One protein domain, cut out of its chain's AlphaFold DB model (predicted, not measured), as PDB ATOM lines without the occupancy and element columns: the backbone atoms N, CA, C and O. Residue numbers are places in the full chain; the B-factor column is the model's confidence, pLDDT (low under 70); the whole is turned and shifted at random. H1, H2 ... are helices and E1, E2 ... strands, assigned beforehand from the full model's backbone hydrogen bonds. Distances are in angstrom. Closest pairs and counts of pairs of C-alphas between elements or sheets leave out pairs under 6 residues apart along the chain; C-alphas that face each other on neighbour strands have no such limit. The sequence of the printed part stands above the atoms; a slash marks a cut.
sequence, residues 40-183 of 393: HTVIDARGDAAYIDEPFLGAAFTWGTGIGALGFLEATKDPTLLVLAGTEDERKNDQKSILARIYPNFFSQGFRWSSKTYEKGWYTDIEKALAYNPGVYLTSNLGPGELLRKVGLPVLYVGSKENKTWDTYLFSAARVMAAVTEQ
ATOM      1  N   HIS A  40     181.889 137.802 192.607       91.75
ATOM      2  CA  HIS A  40     182.025 138.176 194.009       91.75
ATOM      3  C   HIS A  40     183.207 137.458 194.654       91.75
ATOM      4  O   HIS A  40     183.637 136.377 194.250       91.75
ATOM      5  N   THR A  41     183.779 138.095 195.673       92.94
ATOM      6  CA  THR A  41     184.900 137.527 196.426       92.94
ATOM      7  C   THR A  41     184.379 136.787 197.646       92.94
ATOM      8  O   THR A  41     183.636 137.352 198.449       92.94
ATOM      9  N   VAL A  42     184.834 135.550 197.828       94.38
ATOM     10  CA  VAL A  42     184.594 134.765 199.038       94.38
ATOM     11  C   VAL A  42     185.924 134.508 199.729       94.38
ATOM     12  O   VAL A  42     186.888 134.078 199.100       94.38
ATOM     13  N   ILE A  43     185.968 134.775 201.033       93.81
ATOM     14  CA  ILE A  43     187.107 134.432 201.883       93.81
ATOM     15  C   ILE A  43     186.824 133.083 202.532       93.81
ATOM     16  O   ILE A  43     185.790 132.901 203.179       93.81
ATOM     17  N   ASP A  44     187.731 132.134 202.343       92.62
ATOM     18  CA  ASP A  44     187.609 130.803 202.917       92.62
ATOM     19  C   ASP A  44     188.042 130.757 204.394       92.62
ATOM     20  O   ASP A  44     188.524 131.730 204.975       92.62
ATOM     21  N   ALA A  45     187.887 129.596 205.032       91.19
ATOM     22  CA  ALA A  45     188.213 129.400 206.443       91.19
ATOM     23  C   ALA A  45     189.700 129.596 206.788       91.19
ATOM     24  O   ALA A  45     190.056 129.709 207.967       91.19
ATOM     25  N   ARG A  46     190.585 129.562 205.786       90.62
ATOM     26  CA  ARG A  46     192.031 129.767 205.922       90.62
ATOM     27  C   ARG A  46     192.429 131.224 205.674       90.62
ATOM     28  O   ARG A  46     193.585 131.561 205.918       90.62
ATOM     29  N   GLY A  47     191.489 132.070 205.252       90.62
ATOM     30  CA  GLY A  47     191.737 133.461 204.886       90.62
ATOM     31  C   GLY A  47     192.138 133.649 203.423       90.62
ATOM     32  O   GLY A  47     192.493 134.764 203.046       90.62
ATOM     33  N   ASP A  48     192.078 132.596 202.600       89.75
ATOM     34  CA  ASP A  48     192.350 132.701 201.168       89.75
ATOM     35  C   ASP A  48     191.115 133.274 200.458       89.75
ATOM     36  O   ASP A  48     189.986 132.838 200.692       89.75
ATOM     37  N   ALA A  49     191.326 134.233 199.558       90.50
ATOM     38  CA  ALA A  49     190.271 134.734 198.685       90.50
ATOM     39  C   ALA A  49     190.106 133.828 197.455       90.50
ATOM     40  O   ALA A  49     191.092 133.455 196.816       90.50
ATOM     41  N   ALA A  50     188.861 133.539 197.084       89.44
ATOM     42  CA  ALA A  50     188.508 133.020 195.770       89.44
ATOM     43  C   ALA A  50     187.462 133.925 195.112       89.44
ATOM     44  O   ALA A  50     186.626 134.527 195.788       89.44
ATOM     45  N   TYR A  51     187.521 134.004 193.787       89.94
ATOM     46  CA  TYR A  51     186.557 134.729 192.970       89.94
ATOM     47  C   TYR A  51     185.519 133.735 192.463       89.94
ATOM     48  O   TYR A  51     185.888 132.687 191.931       89.94
ATOM     49  N   ILE A  52     184.248 134.042 192.688       91.44
ATOM     50  CA  ILE A  52     183.117 133.228 192.259       91.44
ATOM     51  C   ILE A  52     182.460 133.944 191.088       91.44
ATOM     52  O   ILE A  52     181.987 135.067 191.237       91.44
ATOM     53  N   ASP A  53     182.485 133.309 189.922       88.38
ATOM     54  CA  ASP A  53     181.941 133.868 188.687       88.38
ATOM     55  C   ASP A  53     180.423 134.065 188.778       88.38
ATOM     56  O   ASP A  53     179.698 133.215 189.305       88.38
ATOM     57  N   GLU A  54     179.940 135.154 188.181       85.31
ATOM     58  CA  GLU A  54     178.519 135.404 187.961       85.31
ATOM     59  C   GLU A  54     178.168 135.230 186.467       85.31
ATOM     60  O   GLU A  54     178.825 135.824 185.604       85.31
ATOM     61  N   PRO A  55     177.121 134.455 186.121       87.19
ATOM     62  CA  PRO A  55     176.216 133.747 187.027       87.19
ATOM     63  C   PRO A  55     176.877 132.529 187.689       87.19
ATOM     64  O   PRO A  55     177.628 131.792 187.049       87.19
ATOM     65  N   PHE A  56     176.538 132.285 188.958       90.00
ATOM     66  CA  PHE A  56     177.109 131.176 189.717       90.00
ATOM     67  C   PHE A  56     176.732 129.820 189.104       90.00
ATOM     68  O   PHE A  56     175.562 129.443 189.042       90.00
ATOM     69  N   LEU A  57     177.746 129.061 188.677       88.31
ATOM     70  CA  LEU A  57     177.579 127.754 188.025       88.31
ATOM     71  C   LEU A  57     177.307 126.601 189.008       88.31
ATOM     72  O   LEU A  57     177.031 125.478 188.587       88.31
ATOM     73  N   GLY A  58     177.367 126.869 190.314       91.44
ATOM     74  CA  GLY A  58     177.109 125.901 191.375       91.44
ATOM     75  C   GLY A  58     178.372 125.368 192.056       91.44
ATOM     76  O   GLY A  58     179.492 125.473 191.560       91.44
ATOM     77  N   ALA A  59     178.183 124.798 193.238       91.44
ATOM     78  CA  ALA A  59     179.205 124.195 194.067       91.44
ATOM     79  C   ALA A  59     179.335 122.690 193.806       91.44
ATOM     80  O   ALA A  59     178.367 121.998 193.478       91.44
ATOM     81  N   ALA A  60     180.537 122.175 194.032       88.38
ATOM     82  CA  ALA A  60     180.833 120.753 194.065       88.38
ATOM     83  C   ALA A  60     181.455 120.345 195.406       88.38
ATOM     84  O   ALA A  60     182.323 121.038 195.942       88.38
ATOM     85  N   PHE A  61     181.052 119.171 195.892       78.25
ATOM     86  CA  PHE A  61     181.675 118.448 196.997       78.25
ATOM     87  C   PHE A  61     182.080 117.042 196.553       78.25
ATOM     88  O   PHE A  61     181.436 116.422 195.708       78.25
ATOM     89  N   THR A  62     183.116 116.491 197.183       65.62
ATOM     90  CA  THR A  62     183.342 115.038 197.193       65.62
ATOM     91  C   THR A  62     183.482 114.536 198.625       65.62
ATOM     92  O   THR A  62     183.604 115.325 199.565       65.62
ATOM     93  N   TRP A  63     183.477 113.212 198.783       57.19
ATOM     94  CA  TRP A  63     183.619 112.518 200.062       57.19
ATOM     95  C   TRP A  63     184.810 113.027 200.893       57.19
ATOM     96  O   TRP A  63     185.860 113.391 200.358       57.19
ATOM     97  N   GLY A  64     184.652 113.007 202.220       52.97
ATOM     98  CA  GLY A  64     185.699 113.369 203.181       52.97
ATOM     99  C   GLY A  64     185.622 114.804 203.701       52.97
ATOM    100  O   GLY A  64     186.355 115.162 204.611       52.97
ATOM    101  N   THR A  65     184.708 115.637 203.207       47.59
ATOM    102  CA  THR A  65     184.623 117.023 203.694       47.59
ATOM    103  C   THR A  65     184.005 117.152 205.085       47.59
ATOM    104  O   THR A  65     184.041 118.223 205.673       47.59
ATOM    105  N   GLY A  66     183.415 116.086 205.635       54.16
ATOM    106  CA  GLY A  66     182.735 116.119 206.932       54.16
ATOM    107  C   GLY A  66     181.550 117.089 206.993       54.16
ATOM    108  O   GLY A  66     181.072 117.329 208.088       54.16
ATOM    109  N   ILE A  67     181.126 117.659 205.856       64.81
ATOM    110  CA  ILE A  67     180.021 118.616 205.691       64.81
ATOM    111  C   ILE A  67     179.013 118.135 204.648       64.81
ATOM    112  O   ILE A  67     177.812 118.276 204.869       64.81
ATOM    113  N   GLY A  68     179.504 117.526 203.559       76.38
ATOM    114  CA  GLY A  68     178.698 116.801 202.575       76.38
ATOM    115  C   GLY A  68     177.580 117.621 201.919       76.38
ATOM    116  O   GLY A  68     177.488 118.840 202.068       76.38
ATOM    117  N   ALA A  69     176.703 116.926 201.195       80.81
ATOM    118  CA  ALA A  69     175.526 117.535 200.580       80.81
ATOM    119  C   ALA A  69     174.565 118.113 201.623       80.81
ATOM    120  O   ALA A  69     174.047 119.214 201.451       80.81
ATOM    121  N   LEU A  70     174.351 117.382 202.720       82.56
ATOM    122  CA  LEU A  70     173.416 117.763 203.775       82.56
ATOM    123  C   LEU A  70     173.762 119.123 204.387       82.56
ATOM    124  O   LEU A  70     172.881 119.967 204.540       82.56
ATOM    125  N   GLY A  71     175.046 119.367 204.667       82.94
ATOM    126  CA  GLY A  71     175.458 120.632 205.249       82.94
ATOM    127  C   GLY A  71     175.289 121.815 204.295       82.94
ATOM    128  O   GLY A  71     174.859 122.887 204.717       82.94
ATOM    129  N   PHE A  72     175.547 121.617 203.000       87.00
ATOM    130  CA  PHE A  72     175.280 122.649 201.998       87.00
ATOM    131  C   PHE A  72     173.792 122.996 201.928       87.00
ATOM    132  O   PHE A  72     173.438 124.172 201.966       87.00
ATOM    133  N   LEU A  73     172.918 121.987 201.875       86.56
ATOM    134  CA  LEU A  73     171.470 122.195 201.790       86.56
ATOM    135  C   LEU A  73     170.920 122.987 202.979       86.56
ATOM    136  O   LEU A  73     170.026 123.811 202.811       86.56
ATOM    137  N   GLU A  74     171.466 122.795 204.172       83.00
ATOM    138  CA  GLU A  74     171.064 123.570 205.345       83.00
ATOM    139  C   GLU A  74     171.564 125.013 205.324       83.00
ATOM    140  O   GLU A  74     170.808 125.939 205.662       83.00
ATOM    141  N   ALA A  75     172.821 125.205 204.913       84.19
ATOM    142  CA  ALA A  75     173.447 126.518 204.842       84.19
ATOM    143  C   ALA A  75     172.822 127.415 203.774       84.19
ATOM    144  O   ALA A  75     172.808 128.628 203.959       84.19
ATOM    145  N   THR A  76     172.312 126.846 202.678       84.38
ATOM    146  CA  THR A  76     171.897 127.626 201.498       84.38
ATOM    147  C   THR A  76     170.407 127.519 201.181       84.38
ATOM    148  O   THR A  76     169.868 128.395 200.511       84.38
ATOM    149  N   LYS A  77     169.732 126.449 201.629       82.88
ATOM    150  CA  LYS A  77     168.365 126.046 201.239       82.88
ATOM    151  C   LYS A  77     168.113 125.944 199.730       82.88
ATOM    152  O   LYS A  77     166.963 125.766 199.329       82.88
ATOM    153  N   ASP A  78     169.159 126.018 198.911       86.75
ATOM    154  CA  ASP A  78     169.058 125.984 197.460       86.75
ATOM    155  C   ASP A  78     169.761 124.733 196.913       86.75
ATOM    156  O   ASP A  78     170.955 124.756 196.594       86.75
ATOM    157  N   PRO A  79     169.033 123.607 196.789       88.06
ATOM    158  CA  PRO A  79     169.595 122.375 196.244       88.06
ATOM    159  C   PRO A  79     170.084 122.506 194.800       88.06
ATOM    160  O   PRO A  79     170.864 121.669 194.339       88.06
ATOM    161  N   THR A  80     169.615 123.507 194.049       89.44
ATOM    162  CA  THR A  80     169.976 123.643 192.634       89.44
ATOM    163  C   THR A  80     171.432 124.058 192.467       89.44
ATOM    164  O   THR A  80     172.085 123.586 191.531       89.44
ATOM    165  N   LEU A  81     171.957 124.808 193.443       90.94
ATOM    166  CA  LEU A  81     173.327 125.307 193.494       90.94
ATOM    167  C   LEU A  81     174.366 124.233 193.825       90.94
ATOM    168  O   LEU A  81     175.549 124.540 193.821       90.94
ATOM    169  N   LEU A  82     173.976 122.988 194.098       90.50
ATOM    170  CA  LEU A  82     174.907 121.894 194.380       90.50
ATOM    171  C   LEU A  82     174.971 120.918 193.199       90.50
ATOM    172  O   LEU A  82     174.181 119.975 193.117       90.50
ATOM    173  N   VAL A  83     175.885 121.147 192.251       91.06
ATOM    174  CA  VAL A  83     175.965 120.389 190.981       91.06
ATOM    175  C   VAL A  83     176.594 119.004 191.133       91.06
ATOM    176  O   VAL A  83     176.205 118.079 190.420       91.06
ATOM    177  N   LEU A  84     177.493 118.841 192.105       88.06
ATOM    178  CA  LEU A  84     178.044 117.552 192.523       88.06
ATOM    179  C   LEU A  84     177.910 117.430 194.044       88.06
ATOM    180  O   LEU A  84     178.585 118.134 194.790       88.06
ATOM    181  N   ALA A  85     177.024 116.541 194.483       85.75
ATOM    182  CA  ALA A  85     176.616 116.382 195.876       85.75
ATOM    183  C   ALA A  85     177.492 115.391 196.660       85.75
ATOM    184  O   ALA A  85     177.592 115.480 197.882       85.75
ATOM    185  N   GLY A  86     178.128 114.450 195.963       82.44
ATOM    186  CA  GLY A  86     178.939 113.400 196.571       82.44
ATOM    187  C   GLY A  86     178.870 112.100 195.778       82.44
ATOM    188  O   GLY A  86     178.686 112.096 194.562       82.44
ATOM    189  N   THR A  87     179.019 110.983 196.476       81.81
ATOM    190  CA  THR A  87     179.022 109.616 195.942       81.81
ATOM    191  C   THR A  87     177.625 108.991 195.940       81.81
ATOM    192  O   THR A  87     176.720 109.426 196.652       81.81
ATOM    193  N   GLU A  88     177.422 107.922 195.165       84.19
ATOM    194  CA  GLU A  88     176.128 107.221 195.168       84.19
ATOM    195  C   GLU A  88     175.830 106.544 196.515       84.19
ATOM    196  O   GLU A  88     174.665 106.365 196.870       84.19
ATOM    197  N   ASP A  89     176.863 106.162 197.266       80.62
ATOM    198  CA  ASP A  89     176.702 105.560 198.589       80.62
ATOM    199  C   ASP A  89     176.332 106.597 199.652       80.62
ATOM    200  O   ASP A  89     175.464 106.317 200.482       80.62
ATOM    201  N   GLU A  90     176.894 107.810 199.583       81.06
ATOM    202  CA  GLU A  90     176.407 108.954 200.369       81.06
ATOM    203  C   GLU A  90     174.936 109.213 200.059       81.06
ATOM    204  O   GLU A  90     174.127 109.228 200.981       81.06
ATOM    205  N   ARG A  91     174.542 109.241 198.775       87.06
ATOM    206  CA  ARG A  91     173.129 109.394 198.397       87.06
ATOM    207  C   ARG A  91     172.225 108.373 199.085       87.06
ATOM    208  O   ARG A  91     171.180 108.738 199.607       87.06
ATOM    209  N   LYS A  92     172.601 107.088 199.084       84.75
ATOM    210  CA  LYS A  92     171.805 106.014 199.717       84.75
ATOM    211  C   LYS A  92     171.677 106.197 201.230       84.75
ATOM    212  O   LYS A  92     170.716 105.706 201.831       84.75
ATOM    213  N   ASN A  93     172.669 106.803 201.871       80.12
ATOM    214  CA  ASN A  93     172.630 107.096 203.298       80.12
ATOM    215  C   ASN A  93     171.787 108.337 203.568       80.12
ATOM    216  O   ASN A  93     170.807 108.235 204.302       80.12
ATOM    217  N   ASP A  94     172.075 109.427 202.871       82.25
ATOM    218  CA  ASP A  94     171.410 110.716 203.014       82.25
ATOM    219  C   ASP A  94     169.924 110.663 202.625       82.25
ATOM    220  O   ASP A  94     169.114 111.378 203.205       82.25
ATOM    221  N   GLN A  95     169.527 109.757 201.721       85.69
ATOM    222  CA  GLN A  95     168.122 109.489 201.377       85.69
ATOM    223  C   GLN A  95     167.262 109.029 202.563       85.69
ATOM    224  O   GLN A  95     166.037 109.056 202.470       85.69
ATOM    225  N   LYS A  96     167.881 108.587 203.661       80.38
ATOM    226  CA  LYS A  96     167.170 108.229 204.896       80.38
ATOM    227  C   LYS A  96     166.930 109.435 205.799       80.38
ATOM    228  O   LYS A  96     166.076 109.356 206.675       80.38
ATOM    229  N   SER A  97     167.680 110.516 205.590       81.62
ATOM    230  CA  SER A  97     167.580 111.723 206.397       81.62
ATOM    231  C   SER A  97     166.290 112.476 206.107       81.62
ATOM    232  O   SER A  97     165.691 112.390 205.031       81.62
ATOM    233  N   ILE A  98     165.906 113.306 207.062       83.06
ATOM    234  CA  ILE A  98     164.824 114.267 206.902       83.06
ATOM    235  C   ILE A  98     165.052 115.250 205.744       83.06
ATOM    236  O   ILE A  98     164.100 115.581 205.043       83.06
ATOM    237  N   LEU A  99     166.298 115.649 205.443       86.00
ATOM    238  CA  LEU A  99     166.585 116.543 204.313       86.00
ATOM    239  C   LEU A  99     166.201 115.921 202.969       86.00
ATOM    240  O   LEU A  99     165.853 116.651 202.042       86.00
ATOM    241  N   ALA A 100     166.195 114.591 202.854       88.06
ATOM    242  CA  ALA A 100     165.689 113.928 201.660       88.06
ATOM    243  C   ALA A 100     164.169 114.033 201.501       88.06
ATOM    244  O   ALA A 100     163.678 114.009 200.373       88.06
ATOM    245  N   ARG A 101     163.433 114.214 202.605       88.50
ATOM    246  CA  ARG A 101     161.994 114.517 202.589       88.50
ATOM    247  C   ARG A 101     161.730 115.992 202.273       88.50
ATOM    248  O   ARG A 101     160.773 116.286 201.566       88.50
ATOM    249  N   ILE A 102     162.605 116.897 202.723       90.19
ATOM    250  CA  ILE A 102     162.529 118.342 202.428       90.19
ATOM    251  C   ILE A 102     162.887 118.632 200.961       90.19
ATOM    252  O   ILE A 102     162.222 119.429 200.300       90.19
ATOM    253  N   TYR A 103     163.905 117.954 200.421       92.12
ATOM    254  CA  TYR A 103     164.423 118.171 199.067       92.12
ATOM    255  C   TYR A 103     164.351 116.905 198.183       92.12
ATOM    256  O   TYR A 103     165.359 116.500 197.597       92.12
ATOM    257  N   PRO A 104     163.179 116.266 197.999       92.81
ATOM    258  CA  PRO A 104     163.080 114.961 197.334       92.81
ATOM    259  C   PRO A 104     163.537 115.002 195.870       92.81
ATOM    260  O   PRO A 104     164.170 114.067 195.377       92.81
ATOM    261  N   ASN A 105     163.295 116.125 195.187       93.69
ATOM    262  CA  ASN A 105     163.747 116.346 193.812       93.69
ATOM    263  C   ASN A 105     165.275 116.398 193.689       93.69
ATOM    264  O   ASN A 105     165.818 116.007 192.663       93.69
ATOM    265  N   PHE A 106     165.982 116.862 194.719       92.94
ATOM    266  CA  PHE A 106     167.443 116.878 194.723       92.94
ATOM    267  C   PHE A 106     168.009 115.457 194.832       92.94
ATOM    268  O   PHE A 106     168.881 115.059 194.061       92.94
ATOM    269  N   PHE A 107     167.459 114.649 195.741       91.31
ATOM    270  CA  PHE A 107     167.919 113.277 195.964       91.31
ATOM    271  C   PHE A 107     167.510 112.298 194.853       91.31
ATOM    272  O   PHE A 107     168.168 111.266 194.670       91.31
ATOM    273  N   SER A 108     166.462 112.604 194.081       91.56
ATOM    274  CA  SER A 108     166.076 111.810 192.907       91.56
ATOM    275  C   SER A 108     167.023 112.008 191.716       91.56
ATOM    276  O   SER A 108     167.186 111.099 190.897       91.56
ATOM    277  N   GLN A 109     167.726 113.144 191.648       91.69
ATOM    278  CA  GLN A 109     168.654 113.495 190.571       91.69
ATOM    279  C   GLN A 109     169.990 112.753 190.699       91.69
ATOM    280  O   GLN A 109     171.001 113.304 191.125       91.69
ATOM    281  N   GLY A 110     170.002 111.483 190.282       87.75
ATOM    282  CA  GLY A 110     171.179 110.609 190.357       87.75
ATOM    283  C   GLY A 110     172.430 111.161 189.674       87.75
ATOM    284  O   GLY A 110     173.525 110.874 190.135       87.75
ATOM    285  N   PHE A 111     172.286 112.007 188.650       87.06
ATOM    286  CA  PHE A 111     173.430 112.607 187.964       87.06
ATOM    287  C   PHE A 111     174.304 113.466 188.886       87.06
ATOM    288  O   PHE A 111     175.492 113.567 188.619       87.06
ATOM    289  N   ARG A 112     173.769 114.033 189.981       87.31
ATOM    290  CA  ARG A 112     174.538 114.826 190.965       87.31
ATOM    291  C   ARG A 112     175.436 113.982 191.869       87.31
ATOM    292  O   ARG A 112     176.159 114.537 192.691       87.31
ATOM    293  N   TRP A 113     175.366 112.659 191.754       86.50
ATOM    294  CA  TRP A 113     176.033 111.723 192.644       86.50
ATOM    295  C   TRP A 113     176.903 110.785 191.819       86.50
ATOM    296  O   TRP A 113     176.422 110.132 190.897       86.50
ATOM    297  N   SER A 114     178.190 110.715 192.142       80.25
ATOM    298  CA  SER A 114     179.148 109.934 191.371       80.25
ATOM    299  C   SER A 114     180.105 109.201 192.291       80.25
ATOM    300  O   SER A 114     180.933 109.802 192.965       80.25
ATOM    301  N   SER A 115     180.043 107.871 192.287       73.50
ATOM    302  CA  SER A 115     181.057 107.038 192.955       73.50
ATOM    303  C   SER A 115     182.391 107.036 192.203       73.50
ATOM    304  O   SER A 115     183.398 106.578 192.723       73.50
ATOM    305  N   LYS A 116     182.410 107.547 190.964       61.78
ATOM    306  CA  LYS A 116     183.583 107.556 190.079       61.78
ATOM    307  C   LYS A 116     184.475 108.785 190.247       61.78
ATOM    308  O   LYS A 116     185.565 108.794 189.689       61.78
ATOM    309  N   THR A 117     184.019 109.811 190.966       55.56
ATOM    310  CA  THR A 117     184.849 110.947 191.407       55.56
ATOM    311  C   THR A 117     185.623 110.610 192.686       55.56
ATOM    312  O   THR A 117     186.273 111.471 193.271       55.56
ATOM    313  N   TYR A 118     185.567 109.354 193.136       56.62
ATOM    314  CA  TYR A 118     186.194 108.910 194.365       56.62
ATOM    315  C   TYR A 118     186.797 107.511 194.205       56.62
ATOM    316  O   TYR A 118     186.101 106.501 194.256       56.62
ATOM    317  N   GLU A 119     188.120 107.451 194.080       53.19
ATOM    318  CA  GLU A 119     188.890 106.274 194.474       53.19
ATOM    319  C   GLU A 119     189.672 106.649 195.737       53.19
ATOM    320  O   GLU A 119     190.210 107.753 195.832       53.19
ATOM    321  N   LYS A 120     189.705 105.771 196.750       46.75
ATOM    322  CA  LYS A 120     190.508 105.988 197.966       46.75
ATOM    323  C   LYS A 120     191.975 106.204 197.565       46.75
ATOM    324  O   LYS A 120     192.688 105.239 197.306       46.75
ATOM    325  N   GLY A 121     192.428 107.454 197.536       47.69
ATOM    326  CA  GLY A 121     193.788 107.808 197.144       47.69
ATOM    327  C   GLY A 121     193.935 109.275 196.746       47.69
ATOM    328  O   GLY A 121     192.990 110.053 196.799       47.69
ATOM    329  N   TRP A 122     195.148 109.649 196.337       40.56
ATOM    330  CA  TRP A 122     195.481 110.985 195.817       40.56
ATOM    331  C   TRP A 122     194.923 111.215 194.399       40.56
ATOM    332  O   TRP A 122     194.981 112.324 193.875       40.56
ATOM    333  N   TYR A 123     194.389 110.153 193.791       46.66
ATOM    334  CA  TYR A 123     193.805 110.121 192.460       46.66
ATOM    335  C   TYR A 123     192.284 110.177 192.576       46.66
ATOM    336  O   TYR A 123     191.588 109.167 192.564       46.66
ATOM    337  N   THR A 124     191.764 111.389 192.709       58.69
ATOM    338  CA  THR A 124     190.399 111.671 192.276       58.69
ATOM    339  C   THR A 124     190.423 111.852 190.764       58.69
ATOM    340  O   THR A 124     191.328 112.503 190.247       58.69
ATOM    341  N   ASP A 125     189.432 111.302 190.063       66.62
ATOM    342  CA  ASP A 125     189.169 111.617 188.657       66.62
ATOM    343  C   ASP A 125     188.720 113.087 188.555       66.62
ATOM    344  O   ASP A 125     187.541 113.434 188.679       66.62
ATOM    345  N   ILE A 126     189.712 113.969 188.465       74.56
ATOM    346  CA  ILE A 126     189.548 115.421 188.408       74.56
ATOM    347  C   ILE A 126     188.835 115.816 187.128       74.56
ATOM    348  O   ILE A 126     188.023 116.733 187.148       74.56
ATOM    349  N   GLU A 127     189.074 115.093 186.042       75.75
ATOM    350  CA  GLU A 127     188.406 115.262 184.764       75.75
ATOM    351  C   GLU A 127     186.891 115.109 184.922       75.75
ATOM    352  O   GLU A 127     186.135 115.947 184.434       75.75
ATOM    353  N   LYS A 128     186.429 114.106 185.680       75.25
ATOM    354  CA  LYS A 128     185.007 113.969 186.016       75.25
ATOM    355  C   LYS A 128     184.506 115.094 186.909       75.25
ATOM    356  O   LYS A 128     183.405 115.567 186.664       75.25
ATOM    357  N   ALA A 129     185.265 115.530 187.916       76.50
ATOM    358  CA  ALA A 129     184.856 116.660 188.758       76.50
ATOM    359  C   ALA A 129     184.707 117.958 187.938       76.50
ATOM    360  O   ALA A 129     183.734 118.687 188.109       76.50
ATOM    361  N   LEU A 130     185.621 118.198 186.993       82.00
ATOM    362  CA  LEU A 130     185.568 119.315 186.049       82.00
ATOM    363  C   LEU A 130     184.439 119.163 185.021       82.00
ATOM    364  O   LEU A 130     183.881 120.167 184.591       82.00
ATOM    365  N   ALA A 131     184.053 117.937 184.654       84.88
ATOM    366  CA  ALA A 131     182.948 117.691 183.723       84.88
ATOM    367  C   ALA A 131     181.578 118.144 184.263       84.88
ATOM    368  O   ALA A 131     180.676 118.411 183.472       84.88
ATOM    369  N   TYR A 132     181.423 118.275 185.588       85.31
ATOM    370  CA  TYR A 132     180.246 118.909 186.202       85.31
ATOM    371  C   TYR A 132     180.225 120.432 186.040       85.31
ATOM    372  O   TYR A 132     179.218 121.053 186.368       85.31
ATOM    373  N   ASN A 133     181.323 121.018 185.552       87.38
ATOM    374  CA  ASN A 133     181.522 122.450 185.377       87.38
ATOM    375  C   ASN A 133     181.119 123.286 186.614       87.38
ATOM    376  O   ASN A 133     180.339 124.231 186.475       87.38
ATOM    377  N   PRO A 134     181.579 122.928 187.833       90.75
ATOM    378  CA  PRO A 134     181.248 123.707 189.017       90.75
ATOM    379  C   PRO A 134     181.905 125.090 188.953       90.75
ATOM    380  O   PRO A 134     183.027 125.231 188.474       90.75
ATOM    381  N   GLY A 135     181.232 126.096 189.508       91.44
ATOM    382  CA  GLY A 135     181.822 127.414 189.749       91.44
ATOM    383  C   GLY A 135     182.778 127.412 190.943       91.44
ATOM    384  O   GLY A 135     183.685 128.234 191.012       91.44
ATOM    385  N   VAL A 136     182.609 126.476 191.885       92.19
ATOM    386  CA  VAL A 136     183.514 126.328 193.031       92.19
ATOM    387  C   VAL A 136     183.535 124.908 193.575       92.19
ATOM    388  O   VAL A 136     182.529 124.198 193.570       92.19
ATOM    389  N   TYR A 137     184.681 124.507 194.110       89.44
ATOM    390  CA  TYR A 137     184.838 123.269 194.857       89.44
ATOM    391  C   TYR A 137     185.070 123.548 196.344       89.44
ATOM    392  O   TYR A 137     185.965 124.311 196.719       89.44
ATOM    393  N   LEU A 138     184.264 122.915 197.194       88.31
ATOM    394  CA  LEU A 138     184.292 123.085 198.645       88.31
ATOM    395  C   LEU A 138     184.956 121.873 199.304       88.31
ATOM    396  O   LEU A 138     184.603 120.727 199.026       88.31
ATOM    397  N   THR A 139     185.927 122.107 200.193       82.00
ATOM    398  CA  THR A 139     186.677 121.020 200.850       82.00
ATOM    399  C   THR A 139     187.095 121.321 202.289       82.00
ATOM    400  O   THR A 139     187.294 122.470 202.667       82.00
ATOM    401  N   SER A 140     187.272 120.282 203.111       74.69
ATOM    402  CA  SER A 140     187.821 120.369 204.474       74.69
ATOM    403  C   SER A 140     189.250 119.828 204.600       74.69
ATOM    404  O   SER A 140     189.672 119.411 205.678       74.69
ATOM    405  N   ASN A 141     190.025 119.878 203.508       70.12
ATOM    406  CA  ASN A 141     191.401 119.357 203.381       70.12
ATOM    407  C   ASN A 141     191.495 117.875 203.002       70.12
ATOM    408  O   ASN A 141     192.594 117.328 202.979       70.12
ATOM    409  N   LEU A 142     190.368 117.248 202.666       65.50
ATOM    410  CA  LEU A 142     190.320 115.923 202.057       65.50
ATOM    411  C   LEU A 142     189.980 116.045 200.563       65.50
ATOM    412  O   LEU A 142     189.222 116.927 200.156       65.50
ATOM    413  N   GLY A 143     190.575 115.175 199.744       68.25
ATOM    414  CA  GLY A 143     190.401 115.178 198.288       68.25
ATOM    415  C   GLY A 143     191.402 116.061 197.520       68.25
ATOM    416  O   GLY A 143     192.390 116.538 198.085       68.25
ATOM    417  N   PRO A 144     191.173 116.288 196.215       75.75
ATOM    418  CA  PRO A 144     192.154 116.840 195.278       75.75
ATOM    419  C   PRO A 144     192.172 118.381 195.247       75.75
ATOM    420  O   PRO A 144     192.481 118.964 194.211       75.75
ATOM    421  N   GLY A 145     191.829 119.066 196.347       79.44
ATOM    422  CA  GLY A 145     191.611 120.523 196.359       79.44
ATOM    423  C   GLY A 145     192.791 121.341 195.814       79.44
ATOM    424  O   GLY A 145     192.599 122.249 195.014       79.44
ATOM    425  N   GLU A 146     194.027 120.979 196.162       79.56
ATOM    426  CA  GLU A 146     195.212 121.661 195.617       79.56
ATOM    427  C   GLU A 146     195.369 121.452 194.109       79.56
ATOM    428  O   GLU A 146     195.757 122.371 193.388       79.56
ATOM    429  N   LEU A 147     195.067 120.249 193.617       79.38
ATOM    430  CA  LEU A 147     195.177 119.931 192.200       79.38
ATOM    431  C   LEU A 147     194.060 120.610 191.397       79.38
ATOM    432  O   LEU A 147     194.349 121.185 190.353       79.38
ATOM    433  N   LEU A 148     192.830 120.654 191.925       83.94
ATOM    434  CA  LEU A 148     191.716 121.426 191.360       83.94
ATOM    435  C   LEU A 148     192.050 122.922 191.264       83.94
ATOM    436  O   LEU A 148     191.850 123.533 190.214       83.94
ATOM    437  N   ARG A 149     192.672 123.486 192.307       85.19
ATOM    438  CA  ARG A 149     193.169 124.870 192.295       85.19
ATOM    439  C   ARG A 149     194.248 125.078 191.220       85.19
ATOM    440  O   ARG A 149     194.229 126.090 190.528       85.19
ATOM    441  N   LYS A 150     195.167 124.121 191.025       83.50
ATOM    442  CA  LYS A 150     196.220 124.193 189.985       83.50
ATOM    443  C   LYS A 150     195.681 124.135 188.554       83.50
ATOM    444  O   LYS A 150     196.283 124.745 187.674       83.50
ATOM    445  N   VAL A 151     194.592 123.402 188.310       84.38
ATOM    446  CA  VAL A 151     193.975 123.279 186.971       84.38
ATOM    447  C   VAL A 151     192.950 124.370 186.668       84.38
ATOM    448  O   VAL A 151     192.429 124.415 185.559       84.38
ATOM    449  N   GLY A 152     192.708 125.276 187.614       82.19
ATOM    450  CA  GLY A 152     191.959 126.495 187.358       82.19
ATOM    451  C   GLY A 152     190.560 126.554 187.977       82.19
ATOM    452  O   GLY A 152     189.807 127.469 187.665       82.19
ATOM    453  N   LEU A 153     190.187 125.602 188.834       87.19
ATOM    454  CA  LEU A 153     188.899 125.644 189.520       87.19
ATOM    455  C   LEU A 153     189.021 126.456 190.823       87.19
ATOM    456  O   LEU A 153     189.945 126.186 191.600       87.19
ATOM    457  N   PRO A 154     188.110 127.403 191.120       90.81
ATOM    458  CA  PRO A 154     188.042 128.025 192.437       90.81
ATOM    459  C   PRO A 154     187.842 126.968 193.530       90.81
ATOM    460  O   PRO A 154     186.946 126.127 193.455       90.81
ATOM    461  N   VAL A 155     188.694 127.001 194.557       89.88
ATOM    462  CA  VAL A 155     188.641 126.061 195.685       89.88
ATOM    463  C   VAL A 155     188.598 126.830 196.989       89.88
ATOM    464  O   VAL A 155     189.544 127.559 197.300       89.88
ATOM    465  N   LEU A 156     187.542 126.595 197.764       91.38
ATOM    466  CA  LEU A 156     187.332 127.180 199.082       91.38
ATOM    467  C   LEU A 156     187.431 126.099 200.158       91.38
ATOM    468  O   LEU A 156     186.760 125.061 200.098       91.38
ATOM    469  N   TYR A 157     188.241 126.367 201.177       89.38
ATOM    470  CA  TYR A 157     188.302 125.524 202.358       89.38
ATOM    471  C   TYR A 157     187.254 125.953 203.387       89.38
ATOM    472  O   TYR A 157     187.235 127.092 203.838       89.38
ATOM    473  N   VAL A 158     186.384 125.029 203.791       88.69
ATOM    474  CA  VAL A 158     185.297 125.304 204.756       88.69
ATOM    475  C   VAL A 158     185.764 125.241 206.215       88.69
ATOM    476  O   VAL A 158     185.090 125.754 207.108       88.69
ATOM    477  N   GLY A 159     186.956 124.683 206.452       86.56
ATOM    478  CA  GLY A 159     187.628 124.685 207.749       86.56
ATOM    479  C   GLY A 159     189.137 124.908 207.656       86.56
ATOM    480  O   GLY A 159     189.763 124.750 206.606       86.56
ATOM    481  N   SER A 160     189.737 125.257 208.787       86.31
ATOM    482  CA  SER A 160     191.153 125.561 208.953       86.31
ATOM    483  C   SER A 160     191.691 125.062 210.293       86.31
ATOM    484  O   SER A 160     190.961 124.599 211.168       86.31
ATOM    485  N   LYS A 161     193.013 125.176 210.471       85.00
ATOM    486  CA  LYS A 161     193.698 124.822 211.725       85.00
ATOM    487  C   LYS A 161     193.274 125.701 212.909       85.00
ATOM    488  O   LYS A 161     193.570 125.353 214.056       85.00
ATOM    489  N   GLU A 162     192.611 126.829 212.656       86.00
ATOM    490  CA  GLU A 162     192.074 127.693 213.710       86.00
ATOM    491  C   GLU A 162     190.743 127.207 214.271       86.00
ATOM    492  O   GLU A 162     190.396 127.564 215.397       86.00
ATOM    493  N   ASN A 163     190.043 126.308 213.574       87.31
ATOM    494  CA  ASN A 163     188.886 125.635 214.145       87.31
ATOM    495  C   ASN A 163     189.347 124.620 215.208       87.31
ATOM    496  O   ASN A 163     189.645 123.465 214.911       87.31
ATOM    497  N   LYS A 164     189.448 125.062 216.468       84.06
ATOM    498  CA  LYS A 164     189.898 124.215 217.591       84.06
ATOM    499  C   LYS A 164     188.813 123.255 218.091       84.06
ATOM    500  O   LYS A 164     189.120 122.320 218.829       84.06
ATOM    501  N   THR A 165     187.552 123.497 217.734       83.75
ATOM    502  CA  THR A 165     186.399 122.671 218.115       83.75
ATOM    503  C   THR A 165     185.515 122.370 216.911       83.75
ATOM    504  O   THR A 165     185.538 123.100 215.917       83.75
ATOM    505  N   TRP A 166     184.694 121.324 217.033       82.25
ATOM    506  CA  TRP A 166     183.679 120.993 216.034       82.25
ATOM    507  C   TRP A 166     182.733 122.173 215.767       82.25
ATOM    508  O   TRP A 166     182.577 122.568 214.621       82.25
ATOM    509  N   ASP A 167     182.233 122.842 216.806       86.56
ATOM    510  CA  ASP A 167     181.389 124.038 216.662       86.56
ATOM    511  C   ASP A 167     182.057 125.137 215.829       86.56
ATOM    512  O   ASP A 167     181.469 125.656 214.885       86.56
ATOM    513  N   THR A 168     183.321 125.472 216.130       89.06
ATOM    514  CA  THR A 168     184.031 126.513 215.369       89.06
ATOM    515  C   THR A 168     184.214 126.131 213.905       89.06
ATOM    516  O   THR A 168     184.208 127.010 213.044       89.06
ATOM    517  N   TYR A 169     184.350 124.834 213.622       87.69
ATOM    518  CA  TYR A 169     184.387 124.304 212.268       87.69
ATOM    519  C   TYR A 169     183.028 124.440 211.576       87.69
ATOM    520  O   TYR A 169     182.974 124.968 210.468       87.69
ATOM    521  N   LEU A 170     181.927 124.065 212.240       87.25
ATOM    522  CA  LEU A 170     180.574 124.226 211.699       87.25
ATOM    523  C   LEU A 170     180.248 125.699 211.403       87.25
ATOM    524  O   LEU A 170     179.745 126.018 210.331       87.25
ATOM    525  N   PHE A 171     180.591 126.623 212.303       91.56
ATOM    526  CA  PHE A 171     180.347 128.055 212.086       91.56
ATOM    527  C   PHE A 171     181.126 128.596 210.887       91.56
ATOM    528  O   PHE A 171     180.589 129.343 210.071       91.56
ATOM    529  N   SER A 172     182.396 128.203 210.775       91.81
ATOM    530  CA  SER A 172     183.252 128.558 209.643       91.81
ATOM    531  C   SER A 172     182.668 128.042 208.332       91.81
ATOM    532  O   SER A 172     182.485 128.797 207.379       91.81
ATOM    533  N   ALA A 173     182.302 126.769 208.310       90.38
ATOM    534  CA  ALA A 173     181.736 126.135 207.143       90.38
ATOM    535  C   ALA A 173     180.424 126.784 206.694       90.38
ATOM    536  O   ALA A 173     180.290 127.102 205.513       90.38
ATOM    537  N   ALA A 174     179.499 127.042 207.624       91.69
ATOM    538  CA  ALA A 174     178.233 127.712 207.333       91.69
ATOM    539  C   ALA A 174     178.463 129.078 206.688       91.69
ATOM    540  O   ALA A 174     177.845 129.375 205.669       91.69
ATOM    541  N   ARG A 175     179.401 129.870 207.220       93.62
ATOM    542  CA  ARG A 175     179.762 131.180 206.660       93.62
ATOM    543  C   ARG A 175     180.331 131.076 205.252       93.62
ATOM    544  O   ARG A 175     179.903 131.832 204.388       93.62
ATOM    545  N   VAL A 176     181.246 130.136 205.005       93.12
ATOM    546  CA  VAL A 176     181.839 129.944 203.671       93.12
ATOM    547  C   VAL A 176     180.772 129.530 202.656       93.12
ATOM    548  O   VAL A 176     180.672 130.147 201.601       93.12
ATOM    549  N   MET A 177     179.932 128.538 202.970       91.44
ATOM    550  CA  MET A 177     178.863 128.101 202.060       91.44
ATOM    551  C   MET A 177     177.820 129.189 201.810       91.44
ATOM    552  O   MET A 177     177.427 129.401 200.667       91.44
ATOM    553  N   ALA A 178     177.414 129.909 202.854       91.00
ATOM    554  CA  ALA A 178     176.481 131.017 202.719       91.00
ATOM    555  C   ALA A 178     177.073 132.176 201.905       91.00
ATOM    556  O   ALA A 178     176.349 132.810 201.149       91.00
ATOM    557  N   ALA A 179     178.377 132.448 202.021       92.44
ATOM    558  CA  ALA A 179     179.053 133.457 201.208       92.44
ATOM    559  C   ALA A 179     179.138 133.047 199.729       92.44
ATOM    560  O   ALA A 179     178.919 133.882 198.856       92.44
ATOM    561  N   VAL A 180     179.389 131.763 199.441       92.06
ATOM    562  CA  VAL A 180     179.351 131.222 198.070       92.06
ATOM    563  C   VAL A 180     178.008 131.493 197.406       92.06
ATOM    564  O   VAL A 180     177.980 131.901 196.252       92.06
ATOM    565  N   THR A 181     176.911 131.303 198.136       90.00
ATOM    566  CA  THR A 181     175.553 131.483 197.612       90.00
ATOM    567  C   THR A 181     174.961 132.861 197.901       90.00
ATOM    568  O   THR A 181     173.743 132.994 197.853       90.00
ATOM    569  N   GLU A 182     175.783 133.849 198.272       90.62
ATOM    570  CA  GLU A 182     175.374 135.238 198.551       90.62
ATOM    571  C   GLU A 182     174.251 135.387 199.602       90.62
ATOM    572  O   GLU A 182     173.437 136.308 199.573       90.62
ATOM    573  N   GLN A 183     174.225 134.489 200.589       90.44
ATOM    574  CA  GLN A 183     173.251 134.454 201.685       90.44
ATOM    575  C   GLN A 183     173.906 134.550 203.082       90.44
ATOM    576  O   GLN A 183     173.553 133.780 203.977       90.44
TER     577      GLN A 183
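AT A GLANCE: This is residues 40 to 183 of the 393 residues of the protein "Fe/B12 periplasmic-binding domain-containing protein" of Sulfurospirillum sp. JPD-1 (UniProt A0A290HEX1). Two short parallel strands, E4 and E5, lie between the long helix H7 on one side and the short helix H6 on the other, with the small hairpin E1 and E2 next to E5. Helix H1 packs on H7, and beyond H1 a loose cluster of three short helices, H2, H3 and H4, makes the far end, while H5 sits near H6. The printed part has 144 residues, with seven named helices and five named strands in the order E1 E2 H1 E3 H2 H3 H4 H5 E4 H6 E5 H7; E1 and E2 form an antiparallel sheet, E4 and E5 a parallel one, and the class is mixed, helices and strands. It is compact and rounded, with a radius of gyration of the C-alphas of 14.0 A and spans of 35 by 32 by 31 A.

IN THESE COORDINATES: Find C-alpha 40 at (182.025, 138.176, 194.009), where E1, residues 40 to 43, begins. Next come E2, residues 49 to 53 and 13.0 A long; H1, residues 68 to 76 and 12.8 A long; and E3, residues 82 to 84. Three short helices follow: H2, residues 88 to 94; H3, 98 to 102; and H4, 104 to 108. Then read H5, residues 126 to 131; E4, 136 to 139; H6, 145 to 151; and E5, 155 to 157. H7, residues 166 to 180, runs 21.1 A and ends at C-alpha 180, (179.351, 131.222, 198.070).

HOW THE PARTS SIT: Look first at the hairpin E1 and E2, antiparallel, with N 42 and O 50 at 2.9 A. The closest C-alphas of E1 and H7, Val 42 and Ala 179, are 6.1 A apart. H1 touches residues 174 to 178 of H7, closest at the C-alphas of Ala 75 and Ala 174, 5.5 A, at a steep tilt of 64 degrees, the same way. E3 pairs with no named strand. H3 is close but not clearly touching to H1, at the C-alphas of Leu 70 and Leu 99, 7.0 A, and to H4, at Ala 100 and Phe 107, 6.2 A. H2 and H4 are also close but not clearly touching, at the C-alphas of Arg 91 and Phe 107, 6.9 A. H5 and H6 are close but not clearly touching, at the C-alphas of Ile 126 and Leu 148, 7.0 A. E4, H6 and E5 form a strand-helix-strand unit, two parallel neighbour strands with a helix between, with a right-handed crossover; N 156 and O 137 are 3.0 A apart. E4 and H7 are near each other, with 6 pairs of C-alphas within 10 A, while H6 and H7 are apart. Every O i to N i+4 pair is within hydrogen-bond range in H2 to H7, and 4 of 5 in H1.

THE WHOLE: The C-alphas farthest apart, those of Arg 101 and Lys 150, are 37.7 A apart. The printed part has no cut; its long links are E2 to H1 and H4 to H5. The mean pLDDT of the printed part is 82.8, and residues 62 to 67, 116 to 125 and 142 to 143 are under 70.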